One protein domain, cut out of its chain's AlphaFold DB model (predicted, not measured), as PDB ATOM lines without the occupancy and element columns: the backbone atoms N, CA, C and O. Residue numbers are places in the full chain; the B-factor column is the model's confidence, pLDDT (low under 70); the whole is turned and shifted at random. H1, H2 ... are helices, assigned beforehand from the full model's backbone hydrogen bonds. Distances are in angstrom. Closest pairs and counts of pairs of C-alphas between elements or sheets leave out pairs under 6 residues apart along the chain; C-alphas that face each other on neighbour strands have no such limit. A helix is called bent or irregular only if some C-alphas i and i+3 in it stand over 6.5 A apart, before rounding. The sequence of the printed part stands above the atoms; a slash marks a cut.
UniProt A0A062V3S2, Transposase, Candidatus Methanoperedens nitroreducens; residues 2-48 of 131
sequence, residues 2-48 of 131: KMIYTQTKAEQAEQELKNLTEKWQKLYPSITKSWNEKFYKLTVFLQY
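This is residues 2 to 48 of the 131 residues of the protein "Transposase" of Candidatus Methanoperedens nitroreducens (UniProt A0A062V3S2). Two longer helices, H2 and H3, lie side by side as a helical hairpin, with a short helix, H1, packed on H2 and another short one, H4, beyond the end of H3 near the hairpin's open end. The printed part has 47 residues with four named helices, in the order H1, H2, H3, H4, and no named strand; the class is all helix. It is compact, with a radius of gyration of the C-alphas of 10.5 A, and its C-alphas span 33 by 16 by 15 A, only just a rod.

Start at the longest helix, H2, residues 10 to 24. Next look for H3, residues 29 to 42, which touches H2 with residues 32 to 36 alone; the closest C-alphas of the two, those of Thr 21 and Thr 32, are 5.5 A apart. The two run opposite ways at a shallow tilt of 10 degrees, a hairpin. H1, residues 2 to 5, touches residues 12 to 17 of H2 alone, with the C-alphas of Ile 4 and Ala 13 closest at 4.6 A. H4, residues 44 to 47, is close to H2 but not clearly touching: the closest C-alphas, of Ala 10 and Leu 46, are 6.8 A apart. H3 and H4 meet only through their link, while H1 and H3 are apart. In H2 every O i to N i+4 pair is within hydrogen-bond range, in H3 8 of 10 are, and H1 and H4 are too short for such a pair.

Find C-alpha 10 at (201.036, 251.335, 225.673); from there H2 runs 20.8 A to C-alpha 24 at (206.053, 251.193, 245.837). H3 runs 18.1 A and is irregular, with C-alphas 37 and 40 standing 7.9 A apart. H1 measures 5.3 A, and H4 runs 5.8 A to C-alpha 47 at (199.864, 244.396, 220.350).

Look at Lys 26 and Tyr 48 for the two C-alphas farthest apart, 33.5 A. The printed part has no cut, and its three links are tight. The mean pLDDT of the printed part is 91.8, and no printed residue is under 70.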
ATOM      1  N   LYS A   2     197.453 245.339 238.344       84.00
ATOM      2  CA  LYS A   2     196.257 245.152 237.481       84.00
ATOM      3  C   LYS A   2     195.997 246.325 236.524       84.00
ATOM      4  O   LYS A   2     195.731 246.075 235.357       84.00
ATOM      5  N   MET A   3     196.161 247.561 237.007       87.06
ATOM      6  CA  MET A   3     195.967 248.773 236.203       87.06
ATOM      7  C   MET A   3     196.885 248.866 234.981       87.06
ATOM      8  O   MET A   3     196.468 249.433 233.987       87.06
ATOM      9  N   ILE A   4     198.079 248.263 235.003       86.75
ATOM     10  CA  ILE A   4     198.981 248.223 233.839       86.75
ATOM     11  C   ILE A   4     198.391 247.306 232.754       86.75
ATOM     12  O   ILE A   4     198.428 247.617 231.569       86.75
ATOM     13  N   TYR A   5     197.795 246.180 233.161       83.50
ATOM     14  CA  TYR A   5     197.306 245.151 232.241       83.50
ATOM     15  C   TYR A   5     195.950 245.456 231.599       83.50
ATOM     16  O   TYR A   5     195.585 244.839 230.599       83.50
ATOM     17  N   THR A   6     195.180 246.369 232.186       84.62
ATOM     18  CA  THR A   6     193.838 246.729 231.710       84.62
ATOM     19  C   THR A   6     193.835 247.856 230.686       84.62
ATOM     20  O   THR A   6     192.772 248.170 230.159       84.62
ATOM     21  N   GLN A   7     194.989 248.463 230.397       88.94
ATOM     22  CA  GLN A   7     195.055 249.597 229.481       88.94
ATOM     23  C   GLN A   7     194.847 249.185 228.025       88.94
ATOM     24  O   GLN A   7     195.153 248.066 227.599       88.94
ATOM     25  N   THR A   8     194.320 250.127 227.248       83.31
ATOM     26  CA  THR A   8     194.081 249.925 225.815       83.31
ATOM     27  C   THR A   8     195.328 250.249 224.995       83.31
ATOM     28  O   THR A   8     195.608 249.522 224.037       83.31
ATOM     29  N   LYS A   9     196.105 251.256 225.428       85.88
ATOM     30  CA  LYS A   9     197.323 251.772 224.781       85.88
ATOM     31  C   LYS A   9     198.576 251.588 225.649       85.88
ATOM     32  O   LYS A   9     198.492 251.580 226.876       85.88
ATOM     33  N   ALA A  10     199.740 251.489 225.002       86.06
ATOM     34  CA  ALA A  10     201.036 251.335 225.673       86.06
ATOM     35  C   ALA A  10     201.397 252.543 226.554       86.06
ATOM     36  O   ALA A  10     201.774 252.357 227.704       86.06
ATOM     37  N   GLU A  11     201.165 253.763 226.066       89.69
ATOM     38  CA  GLU A  11     201.426 255.013 226.801       89.69
ATOM     39  C   GLU A  11     200.679 255.071 228.145       89.69
ATOM     40  O   GLU A  11     201.230 255.454 229.174       89.69
ATOM     41  N   GLN A  12     199.423 254.616 228.164       90.81
ATOM     42  CA  GLN A  12     198.630 254.536 229.393       90.81
ATOM     43  C   GLN A  12     199.217 253.506 230.368       90.81
ATOM     44  O   GLN A  12     199.262 253.741 231.573       90.81
ATOM     45  N   ALA A  13     199.694 252.365 229.858       91.38
ATOM     46  CA  ALA A  13     200.343 251.346 230.677       91.38
ATOM     47  C   ALA A  13     201.680 251.839 231.261       91.38
ATOM     48  O   ALA A  13     202.013 251.484 232.393       91.38
ATOM     49  N   GLU A  14     202.419 252.676 230.527       92.69
ATOM     50  CA  GLU A  14     203.642 253.331 231.008       92.69
ATOM     51  C   GLU A  14     203.348 254.333 232.120       92.69
ATOM     52  O   GLU A  14     204.046 254.353 233.134       92.69
ATOM     53  N   GLN A  15     202.285 255.126 231.978       94.00
ATOM     54  CA  GLN A  15     201.882 256.050 233.033       94.00
ATOM     55  C   GLN A  15     201.491 255.299 234.314       94.00
ATOM     56  O   GLN A  15     201.920 255.662 235.409       94.00
ATOM     57  N   GLU A  16     200.759 254.193 234.189       94.12
ATOM     58  CA  GLU A  16     200.436 253.336 235.331       94.12
ATOM     59  C   GLU A  16     201.676 252.681 235.959       94.12
ATOM     60  O   GLU A  16     201.714 252.464 237.174       94.12
ATOM     61  N   LEU A  17     202.716 252.388 235.170       94.31
ATOM     62  CA  LEU A  17     203.997 251.919 235.699       94.31
ATOM     63  C   LEU A  17     204.713 253.011 236.509       94.31
ATOM     64  O   LEU A  17     205.268 252.698 237.567       94.31
ATOM     65  N   LYS A  18     204.683 254.272 236.060       94.56
ATOM     66  CA  LYS A  18     205.242 255.407 236.818       94.56
ATOM     67  C   LYS A  18     204.531 255.563 238.159       94.56
ATOM     68  O   LYS A  18     205.185 255.500 239.197       94.56
ATOM     69  N   ASN A  19     203.197 255.593 238.144       94.62
ATOM     70  CA  ASN A  19     202.370 255.672 239.353       94.62
ATOM     71  C   ASN A  19     202.664 254.507 240.321       94.62
ATOM     72  O   ASN A  19     202.749 254.678 241.539       94.62
ATOM     73  N   LEU A  20     202.838 253.292 239.785       93.81
ATOM     74  CA  LEU A  20     203.210 252.121 240.577       93.81
ATOM     75  C   LEU A  20     204.603 252.268 241.191       93.81
ATOM     76  O   LEU A  20     204.791 251.917 242.356       93.81
ATOM     77  N   THR A  21     205.562 252.763 240.412       94.25
ATOM     78  CA  THR A  21     206.940 252.971 240.852       94.25
ATOM     79  C   THR A  21     206.974 253.994 241.979       94.25
ATOM     80  O   THR A  21     207.456 253.672 243.056       94.25
ATOM     81  N   GLU A  22     206.363 255.163 241.810       95.25
ATOM     82  CA  GLU A  22     206.301 256.200 242.850       95.25
ATOM     83  C   GLU A  22     205.718 255.678 244.167       95.25
ATOM     84  O   GLU A  22     206.273 255.909 245.243       95.25
ATOM     85  N   LYS A  23     204.632 254.899 244.084       94.56
ATOM     86  CA  LYS A  23     203.958 254.354 245.263       94.56
ATOM     87  C   LYS A  23     204.776 253.287 245.992       94.56
ATOM     88  O   LYS A  23     204.730 253.222 247.219       94.56
ATOM     89  N   TRP A  24     205.476 252.417 245.263       95.19
ATOM     90  CA  TRP A  24     206.053 251.193 245.837       95.19
ATOM     91  C   TRP A  24     207.578 251.142 245.850       95.19
ATOM     92  O   TRP A  24     208.125 250.265 246.512       95.19
ATOM     93  N   GLN A  25     208.278 252.078 245.204       95.44
ATOM     94  CA  GLN A  25     209.744 252.090 245.118       95.44
ATOM     95  C   GLN A  25     210.408 252.056 246.497       95.44
ATOM     96  O   GLN A  25     211.404 251.362 246.671       95.44
ATOM     97  N   LYS A  26     209.857 252.783 247.479       95.62
ATOM     98  CA  LYS A  26     210.423 252.850 248.836       95.62
ATOM     99  C   LYS A  26     210.338 251.514 249.581       95.62
ATOM    100  O   LYS A  26     211.257 251.172 250.309       95.62
ATOM    101  N   LEU A  27     209.243 250.775 249.400       96.75
ATOM    102  CA  LEU A  27     208.991 249.513 250.107       96.75
ATOM    103  C   LEU A  27     209.558 248.302 249.354       96.75
ATOM    104  O   LEU A  27     210.025 247.352 249.972       96.75
ATOM    105  N   TYR A  28     209.523 248.333 248.019       95.88
ATOM    106  CA  TYR A  28     209.878 247.204 247.160       95.88
ATOM    107  C   TYR A  28     210.736 247.628 245.950       95.88
ATOM    108  O   TYR A  28     210.334 247.408 244.802       95.88
ATOM    109  N   PRO A  29     211.947 248.176 246.170       94.69
ATOM    110  CA  PRO A  29     212.791 248.736 245.105       94.69
ATOM    111  C   PRO A  29     213.223 247.705 244.051       94.69
ATOM    112  O   PRO A  29     213.386 248.030 242.876       94.69
ATOM    113  N   SER A  30     213.393 246.438 244.446       96.06
ATOM    114  CA  SER A  30     213.734 245.352 243.515       96.06
ATOM    115  C   SER A  30     212.578 245.023 242.560       96.06
ATOM    116  O   SER A  30     212.787 244.794 241.367       96.06
ATOM    117  N   ILE A  31     211.338 245.060 243.065       93.12
ATOM    118  CA  ILE A  31     210.143 244.774 242.264       93.12
ATOM    119  C   ILE A  31     209.968 245.864 241.212       93.12
ATOM    120  O   ILE A  31     209.843 245.560 240.027       93.12
ATOM    121  N   THR A  32     209.997 247.127 241.626       94.25
ATOM    122  CA  THR A  32     209.844 248.268 240.720       94.25
ATOM    123  C   THR A  32     210.970 248.336 239.689       94.25
ATOM    124  O   THR A  32     210.686 248.537 238.509       94.25
ATOM    125  N   LYS A  33     212.228 248.072 240.073       95.19
ATOM    126  CA  LYS A  33     213.347 247.941 239.124       95.19
ATOM    127  C   LYS A  33     213.078 246.858 238.076       95.19
ATOM    128  O   LYS A  33     213.129 247.141 236.881       95.19
ATOM    129  N   SER A  34     212.718 245.644 238.503       95.06
ATOM    130  CA  SER A  34     212.464 244.543 237.566       95.06
ATOM    131  C   SER A  34     211.295 244.834 236.621       95.06
ATOM    132  O   SER A  34     211.332 244.435 235.458       95.06
ATOM    133  N   TRP A  35     210.272 245.533 237.109       93.75
ATOM    134  CA  TRP A  35     209.141 245.972 236.303       93.75
ATOM    135  C   TRP A  35     209.536 246.983 235.231       93.75
ATOM    136  O   TRP A  35     209.129 246.808 234.088       93.75
ATOM    137  N   ASN A  36     210.353 247.982 235.572       92.94
ATOM    138  CA  ASN A  36     210.863 248.957 234.606       92.94
ATOM    139  C   ASN A  36     211.733 248.285 233.532       92.94
ATOM    140  O   ASN A  36     211.518 248.498 232.343       92.94
ATOM    141  N   GLU A  37     212.644 247.392 233.928       95.31
ATOM    142  CA  GLU A  37     213.520 246.671 232.991       95.31
ATOM    143  C   GLU A  37     212.753 245.740 232.040       95.31
ATOM    144  O   GLU A  37     213.120 245.568 230.877       95.31
ATOM    145  N   LYS A  38     211.693 245.092 232.534       94.00
ATOM    146  CA  LYS A  38     210.942 244.075 231.781       94.00
ATOM    147  C   LYS A  38     209.659 244.611 231.158       94.00
ATOM    148  O   LYS A  38     208.980 243.836 230.488       94.00
ATOM    149  N   PHE A  39     209.328 245.888 231.349       92.69
ATOM    150  CA  PHE A  39     208.032 246.460 230.989       92.69
ATOM    151  C   PHE A  39     207.610 246.101 229.565       92.69
ATOM    152  O   PHE A  39     206.585 245.448 229.383       92.69
ATOM    153  N   TYR A  40     208.455 246.404 228.576       91.00
ATOM    154  CA  TYR A  40     208.170 246.128 227.166       91.00
ATOM    155  C   TYR A  40     207.912 244.648 226.872       91.00
ATOM    156  O   TYR A  40     207.088 244.324 226.024       91.00
ATOM    157  N   LYS A  41     208.577 243.731 227.590       90.62
ATOM    158  CA  LYS A  41     208.341 242.282 227.459       90.62
ATOM    159  C   LYS A  41     207.013 241.874 228.099       90.62
ATOM    160  O   LYS A  41     206.311 241.020 227.566       90.62
ATOM    161  N   LEU A  42     206.666 242.485 229.230       89.06
ATOM    162  CA  LEU A  42     205.429 242.208 229.962       89.06
ATOM    163  C   LEU A  42     204.192 242.811 229.286       89.06
ATOM    164  O   LEU A  42     203.091 242.328 229.531       89.06
ATOM    165  N   THR A  43     204.354 243.817 228.420       91.12
ATOM    166  CA  THR A  43     203.255 244.511 227.730       91.12
ATOM    167  C   THR A  43     203.106 244.167 226.248       91.12
ATOM    168  O   THR A  43     202.216 244.706 225.593       91.12
ATOM    169  N   VAL A  44     203.865 243.195 225.717       90.25
ATOM    170  CA  VAL A  44     203.730 242.719 224.318       90.25
ATOM    171  C   VAL A  44     202.290 242.320 223.975       90.25
ATOM    172  O   VAL A  44     201.846 242.493 222.841       90.25
ATOM    173  N   PHE A  45     201.518 241.829 224.951       90.06
ATOM    174  CA  PHE A  45     200.118 241.454 224.743       90.06
ATOM    175  C   PHE A  45     199.234 242.634 224.283       90.06
ATOM    176  O   PHE A  45     198.198 242.395 223.667       90.06
ATOM    177  N   LEU A  46     199.628 243.895 224.521       91.19
ATOM    178  CA  LEU A  46     198.909 245.080 224.031       91.19
ATOM    179  C   LEU A  46     198.897 245.172 222.496       91.19
ATOM    180  O   LEU A  46     198.003 245.794 221.933       91.19
ATOM    181  N   GLN A  47     199.828 244.499 221.815       89.75
ATOM    182  CA  GLN A  47     199.864 244.396 220.350       89.75
ATOM    183  C   GLN A  47     198.816 243.423 219.779       89.75
ATOM    184  O   GLN A  47     198.782 243.194 218.569       89.75
ATOM    185  N   TYR A  48     198.014 242.784 220.633       90.31
ATOM    186  CA  TYR A  48     196.935 241.884 220.237       90.31
ATOM    187  C   TYR A  48     195.564 242.535 220.481       90.31
ATOM    188  O   TYR A  48     195.453 243.424 221.339       90.31
TER     189      TYR A  48